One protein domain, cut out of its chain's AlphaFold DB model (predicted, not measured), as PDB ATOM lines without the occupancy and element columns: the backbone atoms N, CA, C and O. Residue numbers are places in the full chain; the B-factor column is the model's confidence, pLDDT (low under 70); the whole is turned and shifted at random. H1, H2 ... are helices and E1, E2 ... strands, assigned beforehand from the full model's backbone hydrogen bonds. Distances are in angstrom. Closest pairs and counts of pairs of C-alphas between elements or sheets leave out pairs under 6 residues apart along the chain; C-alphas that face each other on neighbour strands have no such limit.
ATOM      1  N   CYS A  12     180.875 169.494 239.213       91.19
ATOM      2  CA  CYS A  12     180.537 168.806 237.970       91.19
ATOM      3  C   CYS A  12     181.224 169.506 236.794       91.19
ATOM      4  O   CYS A  12     181.020 170.702 236.584       91.19
ATOM      5  N   ALA A  13     182.045 168.769 236.044       92.06
ATOM      6  CA  ALA A  13     182.580 169.215 234.763       92.06
ATOM      7  C   ALA A  13     181.650 168.725 233.649       92.06
ATOM      8  O   ALA A  13     181.523 167.521 233.454       92.06
ATOM      9  N   VAL A  14     180.985 169.652 232.954       87.88
ATOM     10  CA  VAL A  14     179.881 169.309 232.037       87.88
ATOM     11  C   VAL A  14     180.374 168.819 230.670       87.88
ATOM     12  O   VAL A  14     179.804 167.884 230.119       87.88
ATOM     13  N   THR A  15     181.446 169.410 230.136       83.75
ATOM     14  CA  THR A  15     181.977 169.097 228.790       83.75
ATOM     15  C   THR A  15     183.444 168.690 228.782       83.75
ATOM     16  O   THR A  15     183.810 167.708 228.146       83.75
ATOM     17  N   GLY A  16     184.306 169.426 229.489       81.56
ATOM     18  CA  GLY A  16     185.759 169.287 229.310       81.56
ATOM     19  C   GLY A  16     186.240 169.890 227.977       81.56
ATOM     20  O   GLY A  16     185.448 170.137 227.078       81.56
ATOM     21  N   SER A  17     187.542 170.160 227.846       78.50
ATOM     22  CA  SER A  17     188.139 170.705 226.607       78.50
ATOM     23  C   SER A  17     188.805 169.654 225.714       78.50
ATOM     24  O   SER A  17     189.263 169.980 224.623       78.50
ATOM     25  N   THR A  18     188.926 168.416 226.198       81.19
ATOM     26  CA  THR A  18     189.665 167.330 225.522       81.19
ATOM     27  C   THR A  18     188.733 166.310 224.871       81.19
ATOM     28  O   THR A  18     189.148 165.578 223.977       81.19
ATOM     29  N   LEU A  19     187.478 166.241 225.322       78.81
ATOM     30  CA  LEU A  19     186.477 165.348 224.748       78.81
ATOM     31  C   LEU A  19     185.978 165.939 223.432       78.81
ATOM     32  O   LEU A  19     185.666 167.123 223.362       78.81
ATOM     33  N   SER A  20     185.912 165.105 222.397       78.62
ATOM     34  CA  SER A  20     185.352 165.485 221.101       78.62
ATOM     35  C   SER A  20     183.998 164.802 220.880       78.62
ATOM     36  O   SER A  20     183.774 163.718 221.431       78.62
ATOM     37  N   PRO A  21     183.097 165.380 220.064       77.06
ATOM     38  CA  PRO A  21     181.771 164.803 219.817       77.06
ATOM     39  C   PRO A  21     181.804 163.391 219.211       77.06
ATOM     40  O   PRO A  21     180.859 162.625 219.363       77.06
ATOM     41  N   SER A  22     182.901 163.009 218.553       81.81
ATOM     42  CA  SER A  22     183.089 161.649 218.034       81.81
ATOM     43  C   SER A  22     183.368 160.610 219.124       81.81
ATOM     44  O   SER A  22     183.186 159.419 218.882       81.81
ATOM     45  N   MET A  23     183.814 161.031 220.312       85.25
ATOM     46  CA  MET A  23     184.117 160.130 221.430       85.25
ATOM     47  C   MET A  23     182.879 159.783 222.257       85.25
ATOM     48  O   MET A  23     182.831 158.704 222.841       85.25
ATOM     49  N   SER A  24     181.899 160.687 222.341       81.69
ATOM     50  CA  SER A  24     180.640 160.438 223.042       81.69
ATOM     51  C   SER A  24     179.492 161.233 222.415       81.69
ATOM     52  O   SER A  24     179.609 162.457 222.305       81.69
ATOM     53  N   PRO A  25     178.370 160.577 222.063       81.31
ATOM     54  CA  PRO A  25     177.208 161.249 221.487       81.31
ATOM     55  C   PRO A  25     176.463 162.127 222.505       81.31
ATOM     56  O   PRO A  25     175.736 163.031 222.110       81.31
ATOM     57  N   ASP A  26     176.656 161.885 223.805       84.50
ATOM     58  CA  ASP A  26     175.997 162.625 224.887       84.50
ATOM     59  C   ASP A  26     176.705 163.938 225.249       84.50
ATOM     60  O   ASP A  26     176.272 164.638 226.173       84.50
ATOM     61  N   LEU A  27     177.808 164.267 224.565       84.69
ATOM     62  CA  LEU A  27     178.576 165.477 224.825       84.69
ATOM     63  C   LEU A  27     177.762 166.709 224.390       84.69
ATOM     64  O   LEU A  27     177.425 166.837 223.211       84.69
ATOM     65  N   PRO A  28     177.451 167.644 225.304       84.44
ATOM     66  CA  PRO A  28     176.677 168.819 224.943       84.44
ATOM     67  C   PRO A  28     177.549 169.798 224.144       84.44
ATOM     68  O   PRO A  28     178.483 170.393 224.676       84.44
ATOM     69  N   VAL A  29     177.234 169.952 222.856       83.88
ATOM     70  CA  VAL A  29     177.899 170.903 221.941       83.88
ATOM     71  C   VAL A  29     177.084 172.188 221.781       83.88
ATOM     72  O   VAL A  29     177.637 173.276 221.647       83.88
ATOM     73  N   THR A  30     175.754 172.080 221.816       87.00
ATOM     74  CA  THR A  30     174.851 173.224 221.651       87.00
ATOM     75  C   THR A  30     174.634 173.963 222.971       87.00
ATOM     76  O   THR A  30     174.720 173.381 224.055       87.00
ATOM     77  N   ALA A  31     174.303 175.256 222.888       87.69
ATOM     78  CA  ALA A  31     173.996 176.067 224.068       87.69
ATOM     79  C   ALA A  31     172.823 175.486 224.880       87.69
ATOM     80  O   ALA A  31     172.910 175.387 226.100       87.69
ATOM     81  N   GLU A  32     171.766 175.025 224.208       88.88
ATOM     82  CA  GLU A  32     170.598 174.413 224.851       88.88
ATOM     83  C   GLU A  32     170.952 173.111 225.587       88.88
ATOM     84  O   GLU A  32     170.573 172.919 226.743       88.88
ATOM     85  N   ALA A  33     171.759 172.242 224.966       89.56
ATOM     86  CA  ALA A  33     172.232 171.023 225.618       89.56
ATOM     87  C   ALA A  33     173.099 171.346 226.847       89.56
ATOM     88  O   ALA A  33     172.971 170.694 227.886       89.56
ATOM     89  N   MET A  34     173.938 172.384 226.759       90.06
ATOM     90  CA  MET A  34     174.731 172.879 227.885       90.06
ATOM     91  C   MET A  34     173.856 173.351 229.044       90.06
ATOM     92  O   MET A  34     174.143 173.019 230.195       90.06
ATOM     93  N   ILE A  35     172.785 174.092 228.762       90.50
ATOM     94  CA  ILE A  35     171.844 174.568 229.780       90.50
ATOM     95  C   ILE A  35     171.166 173.379 230.462       90.50
ATOM     96  O   ILE A  35     171.273 173.243 231.680       90.50
ATOM     97  N   ASN A  36     170.568 172.468 229.691       90.62
ATOM     98  CA  ASN A  36     169.846 171.315 230.234       90.62
ATOM     99  C   ASN A  36     170.739 170.441 231.128       90.62
ATOM    100  O   ASN A  36     170.385 170.159 232.275       90.62
ATOM    101  N   ARG A  37     171.953 170.107 230.668       90.56
ATOM    102  CA  ARG A  37     172.925 169.341 231.466       90.56
ATOM    103  C   ARG A  37     173.370 170.075 232.730       90.56
ATOM    104  O   ARG A  37     173.603 169.452 233.764       90.56
ATOM    105  N   SER A  38     173.465 171.401 232.673       90.50
ATOM    106  CA  SER A  38     173.824 172.220 233.834       90.50
ATOM    107  C   SER A  38     172.730 172.237 234.894       90.50
ATOM    108  O   SER A  38     173.046 172.213 236.082       90.50
ATOM    109  N   LEU A  39     171.458 172.250 234.487       88.56
ATOM    110  CA  LEU A  39     170.318 172.178 235.405       88.56
ATOM    111  C   LEU A  39     170.236 170.814 236.090       88.56
ATOM    112  O   LEU A  39     170.069 170.751 237.309       88.56
ATOM    113  N   GLU A  40     170.435 169.734 235.330       87.50
ATOM    114  CA  GLU A  40     170.538 168.378 235.878       87.50
ATOM    115  C   GLU A  40     171.667 168.299 236.920       87.50
ATOM    116  O   GLU A  40     171.453 167.846 238.049       87.50
ATOM    117  N   ALA A  41     172.853 168.818 236.585       87.00
ATOM    118  CA  ALA A  41     174.013 168.824 237.472       87.00
ATOM    119  C   ALA A  41     173.824 169.711 238.716       87.00
ATOM    120  O   ALA A  41     174.290 169.359 239.805       87.00
ATOM    121  N   ALA A  42     173.121 170.841 238.592       85.31
ATOM    122  CA  ALA A  42     172.872 171.776 239.690       85.31
ATOM    123  C   ALA A  42     172.041 171.170 240.836       85.31
ATOM    124  O   ALA A  42     172.087 171.678 241.957       85.31
ATOM    125  N   SER A  43     171.333 170.061 240.597       79.50
ATOM    126  CA  SER A  43     170.593 169.334 241.638       79.50
ATOM    127  C   SER A  43     171.487 168.751 242.748       79.50
ATOM    128  O   SER A  43     171.023 168.557 243.874       79.50
ATOM    129  N   GLY A  44     172.774 168.511 242.465       79.62
ATOM    130  CA  GLY A  44     173.728 167.926 243.417       79.62
ATOM    131  C   GLY A  44     175.101 168.599 243.462       79.62
ATOM    132  O   GLY A  44     175.830 168.433 244.443       79.62
ATOM    133  N   ALA A  45     175.472 169.370 242.440       84.00
ATOM    134  CA  ALA A  45     176.754 170.057 242.379       84.00
ATOM    135  C   ALA A  45     176.710 171.414 243.096       84.00
ATOM    136  O   ALA A  45     175.776 172.200 242.959       84.00
ATOM    137  N   ALA A  46     177.770 171.716 243.842       85.19
ATOM    138  CA  ALA A  46     177.998 173.044 244.402       85.19
ATOM    139  C   ALA A  46     178.710 173.972 243.404       85.19
ATOM    140  O   ALA A  46     178.594 175.191 243.511       85.19
ATOM    141  N   ILE A  47     179.474 173.398 242.469       88.31
ATOM    142  CA  ILE A  47     180.261 174.117 241.465       88.31
ATOM    143  C   ILE A  47     180.053 173.443 240.108       88.31
ATOM    144  O   ILE A  47     180.172 172.221 239.995       88.31
ATOM    145  N   LEU A  48     179.782 174.243 239.079       90.44
ATOM    146  CA  LEU A  48     179.760 173.801 237.688       90.44
ATOM    147  C   LEU A  48     181.014 174.318 236.983       90.44
ATOM    148  O   LEU A  48     181.353 175.497 237.088       90.44
ATOM    149  N   HIS A  49     181.708 173.417 236.301       92.31
ATOM    150  CA  HIS A  49     182.908 173.696 235.525       92.31
ATOM    151  C   HIS A  49     182.601 173.520 234.039       92.31
ATOM    152  O   HIS A  49     182.119 172.467 233.612       92.31
ATOM    153  N   PHE A  50     182.899 174.552 233.256       90.31
ATOM    154  CA  PHE A  50     182.528 174.640 231.850       90.31
ATOM    155  C   PHE A  50     183.746 174.844 230.963       90.31
ATOM    156  O   PHE A  50     184.709 175.507 231.343       90.31
ATOM    157  N   HIS A  51     183.638 174.333 229.744       90.25
ATOM    158  CA  HIS A  51     184.435 174.763 228.610       90.25
ATOM    159  C   HIS A  51     183.475 175.083 227.474       90.25
ATOM    160  O   HIS A  51     182.564 174.297 227.207       90.25
ATOM    161  N   ALA A  52     183.666 176.234 226.835       86.44
ATOM    162  CA  ALA A  52     182.928 176.561 225.631       86.44
ATOM    163  C   ALA A  52     183.516 175.786 224.445       86.44
ATOM    164  O   ALA A  52     184.734 175.740 224.252       86.44
ATOM    165  N   GLY A  53     182.634 175.164 223.671       84.50
ATOM    166  CA  GLY A  53     182.937 174.651 222.344       84.50
ATOM    167  C   GLY A  53     182.354 175.581 221.286       84.50
ATOM    168  O   GLY A  53     181.392 176.302 221.561       84.50
ATOM    169  N   ASP A  54     182.928 175.579 220.090       83.25
ATOM    170  CA  ASP A  54     182.261 176.152 218.926       83.25
ATOM    171  C   ASP A  54     181.019 175.294 218.601       83.25
ATOM    172  O   ASP A  54     181.134 174.072 218.469       83.25
ATOM    173  N   PRO A  55     179.819 175.887 218.502       77.25
ATOM    174  CA  PRO A  55     178.593 175.143 218.233       77.25
ATOM    175  C   PRO A  55     178.554 174.479 216.846       77.25
ATOM    176  O   PRO A  55     177.738 173.582 216.645       77.25
ATOM    177  N   ALA A  56     179.392 174.900 215.891       80.00
ATOM    178  CA  ALA A  56     179.430 174.332 214.547       80.00
ATOM    179  C   ALA A  56     180.223 173.018 214.469       80.00
ATOM    180  O   ALA A  56     179.841 172.117 213.725       80.00
ATOM    181  N   ASP A  57     181.328 172.906 215.211       77.19
ATOM    182  CA  ASP A  57     182.260 171.777 215.086       77.19
ATOM    183  C   ASP A  57     182.658 171.119 216.421       77.19
ATOM    184  O   ASP A  57     183.323 170.080 216.428       77.19
ATOM    185  N   GLY A  58     182.237 171.688 217.553       77.12
ATOM    186  CA  GLY A  58     182.530 171.194 218.894       77.12
ATOM    187  C   GLY A  58     183.984 171.371 219.333       77.12
ATOM    188  O   GLY A  58     184.375 170.798 220.351       77.12
ATOM    189  N   ARG A  59     184.805 172.136 218.602       83.44
ATOM    190  CA  ARG A  59     186.187 172.412 219.006       83.44
ATOM    191  C   ARG A  59     186.209 173.315 220.237       83.44
ATOM    192  O   ARG A  59     185.410 174.246 220.319       83.44
ATOM    193  N   PRO A  60     187.136 173.096 221.184       84.81
ATOM    194  CA  PRO A  60     187.279 173.978 222.333       84.81
ATOM    195  C   PRO A  60     187.595 175.398 221.856       84.81
ATOM    196  O   PRO A  60     188.557 175.619 221.120       84.81
ATOM    197  N   SER A  61     186.784 176.358 222.288       85.06
ATOM    198  CA  SER A  61     186.898 177.759 221.900       85.06
ATOM    199  C   SER A  61     186.959 178.653 223.133       85.06
ATOM    200  O   SER A  61     186.251 178.455 224.121       85.06
ATOM    201  N   ASN A  62     187.813 179.673 223.069       85.50
ATOM    202  CA  ASN A  62     187.898 180.723 224.086       85.50
ATOM    203  C   ASN A  62     187.128 181.990 223.680       85.50
ATOM    204  O   ASN A  62     187.252 183.018 224.345       85.50
ATOM    205  N   ASP A  63     186.350 181.941 222.594       88.56
ATOM    206  CA  ASP A  63     185.568 183.085 222.136       88.56
ATOM    207  C   ASP A  63     184.447 183.436 223.125       88.56
ATOM    208  O   ASP A  63     183.614 182.603 223.489       88.56
ATOM    209  N   LEU A  64     184.392 184.708 223.522       88.88
ATOM    210  CA  LEU A  64     183.369 185.255 224.409       88.88
ATOM    211  C   LEU A  64     181.953 185.088 223.851       88.88
ATOM    212  O   LEU A  64     181.012 185.017 224.643       88.88
ATOM    213  N   ALA A  65     181.773 185.041 222.527       87.38
ATOM    214  CA  ALA A  65     180.456 184.817 221.936       87.38
ATOM    215  C   ALA A  65     179.891 183.437 222.312       87.38
ATOM    216  O   ALA A  65     178.733 183.350 222.721       87.38
ATOM    217  N   ALA A  66     180.723 182.390 222.290       86.44
ATOM    218  CA  ALA A  66     180.322 181.040 222.689       86.44
ATOM    219  C   ALA A  66     179.916 180.985 224.174       86.44
ATOM    220  O   ALA A  66     178.884 180.416 224.523       86.44
ATOM    221  N   TRP A  67     180.663 181.664 225.052       89.00
ATOM    222  CA  TRP A  67     180.334 181.764 226.482       89.00
ATOM    223  C   TRP A  67     179.037 182.533 226.758       89.00
ATOM    224  O   TRP A  67     178.270 182.181 227.658       89.00
ATOM    225  N   ARG A  68     178.768 183.590 225.985       90.69
ATOM    226  CA  ARG A  68     177.549 184.401 226.127       90.69
ATOM    227  C   ARG A  68     176.278 183.632 225.777       90.69
ATOM    228  O   ARG A  68     175.225 184.013 226.275       90.69
ATOM    229  N   GLY A  69     176.378 182.566 224.983       87.31
ATOM    230  CA  GLY A  69     175.229 181.763 224.568       87.31
ATOM    231  C   GLY A  69     174.535 181.012 225.707       87.31
ATOM    232  O   GLY A  69     173.327 180.839 225.646       87.31
ATOM    233  N   PHE A  70     175.260 180.592 226.752       89.44
ATOM    234  CA  PHE A  70     174.696 179.732 227.809       89.44
ATOM    235  C   PHE A  70     174.868 180.275 229.236       89.44
ATOM    236  O   PHE A  70     174.035 180.008 230.104       89.44
ATOM    237  N   LEU A  71     175.918 181.058 229.520       91.25
ATOM    238  CA  LEU A  71     176.196 181.524 230.888       91.25
ATOM    239  C   LEU A  71     175.063 182.353 231.533       91.25
ATOM    240  O   LEU A  71     174.787 182.127 232.716       91.25
ATOM    241  N   PRO A  72     174.413 183.316 230.840       91.62
ATOM    242  CA  PRO A  72     173.379 184.150 231.460       91.62
ATOM    243  C   PRO A  72     172.149 183.346 231.892       91.62
ATOM    244  O   PRO A  72     171.577 183.596 232.957       91.62
ATOM    245  N   GLU A  73     171.765 182.364 231.080       90.19
ATOM    246  CA  GLU A  73     170.599 181.525 231.321       90.19
ATOM    247  C   GLU A  73     170.844 180.559 232.478       90.19
ATOM    248  O   GLU A  73     170.076 180.549 233.442       90.19
ATOM    249  N   ILE A  74     171.985 179.857 232.465       90.19
ATOM    250  CA  ILE A  74     172.385 178.977 233.570       90.19
ATOM    251  C   ILE A  74     172.427 179.763 234.873       90.19
ATOM    252  O   ILE A  74     171.852 179.325 235.865       90.19
ATOM    253  N   ARG A  75     173.059 180.947 234.885       89.31
ATOM    254  CA  ARG A  75     173.120 181.790 236.084       89.31
ATOM    255  C   ARG A  75     171.723 182.083 236.619       89.31
ATOM    256  O   ARG A  75     171.514 181.974 237.822       89.31
ATOM    257  N   THR A  76     170.791 182.468 235.757       87.75
ATOM    258  CA  THR A  76     169.427 182.814 236.173       87.75
ATOM    259  C   THR A  76     168.702 181.603 236.755       87.75
ATOM    260  O   THR A  76     168.041 181.725 237.783       87.75
ATOM    261  N   ALA A  77     168.885 180.431 236.152       84.50
ATOM    262  CA  ALA A  77     168.189 179.215 236.541       84.50
ATOM    263  C   ALA A  77     168.765 178.529 237.796       84.50
ATOM    264  O   ALA A  77     168.005 177.980 238.591       84.50
ATOM    265  N   VAL A  78     170.088 178.570 238.010       81.62
ATOM    266  CA  VAL A  78     170.743 177.895 239.154       81.62
ATOM    267  C   VAL A  78     170.987 178.809 240.354       81.62
ATOM    268  O   VAL A  78     171.367 178.328 241.423       81.62
ATOM    269  N   THR A  79     170.802 180.128 240.212       75.06
ATOM    270  CA  THR A  79     170.957 181.050 241.343       75.06
ATOM    271  C   THR A  79     169.843 180.791 242.357       75.06
ATOM    272  O   THR A  79     168.667 180.938 242.019       75.06
TER     273      THR A  79
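What this domain is: This is residues 12 to 79 of the 113 residues of an uncharacterized protein of Roseomonas coralli (UniProt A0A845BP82). Two helices, H1 and H3, sit side by side and run the same way, with the short strand E1 beside H1; much of the rest is loop, in the two long stretches 12 to 30 and 50 to 63. The short helix H2 comes just before H3 along the chain, and the first printed residues, 12 to 13, lie alongside E1. The printed part has 68 residues, with three named helices and one named strand in the order H1, E1, H2, H3; the class is mostly helix, though under half of the residues are in named elements. The whole is compact, with a radius of gyration of the C-alphas of 11.2 A, and spans 30 by 24 by 16 A.

How they stand to each other: Start at residues 12 to 13, a short pairing that runs parallel to residues 48 to 49 of the strand E1, residues 47 to 49. E1 pairs with no named strand. Go on to the helix H1, residues 31 to 42: its closest C-alpha to E1 is that of Ser 38, 7.3 A from that of Leu 48. Farther along, look at the helix H3, residues 71 to 78, which touches H1; their closest C-alphas are those of Ile 35 and Ile 74, 5.8 A apart. H1 and H3 run the same way at a shallow tilt of 32 degrees, only just short of steep. The helix H2, residues 64 to 68, and H3 meet only through their link. H2 is only just apart from H1, 8.2 A at the closest C-alphas. E1 is apart from both H2 and H3. In H1, H2 and H3 every O i to N i+4 pair is within hydrogen-bond range.

Where its parts are: Find C-alpha 31 at (173.996, 176.067, 224.068); from there H1 runs through residues 31 to 42, 16.2 A from first to last C-alpha. E1 begins at C-alpha 47, (180.261, 174.117, 241.465), and covers 6.5 A through residue 49. H2, residues 64 to 68, is 6.1 A long by the same measure. H3, residues 71 to 78, is 10.5 A long and ends at C-alpha 78, (170.743, 177.895, 239.154).

The domain as a whole: The two C-alphas farthest apart are those of Ser 22 and Thr 79, at 32.7 A. The printed part has no cut. Look for the long link in residues 50 to 63, between E1 and H2; the links from H1 to E1 and from H2 to H3 are tight. The mean pLDDT of the printed part is 85.7, and no printed residue is under 70.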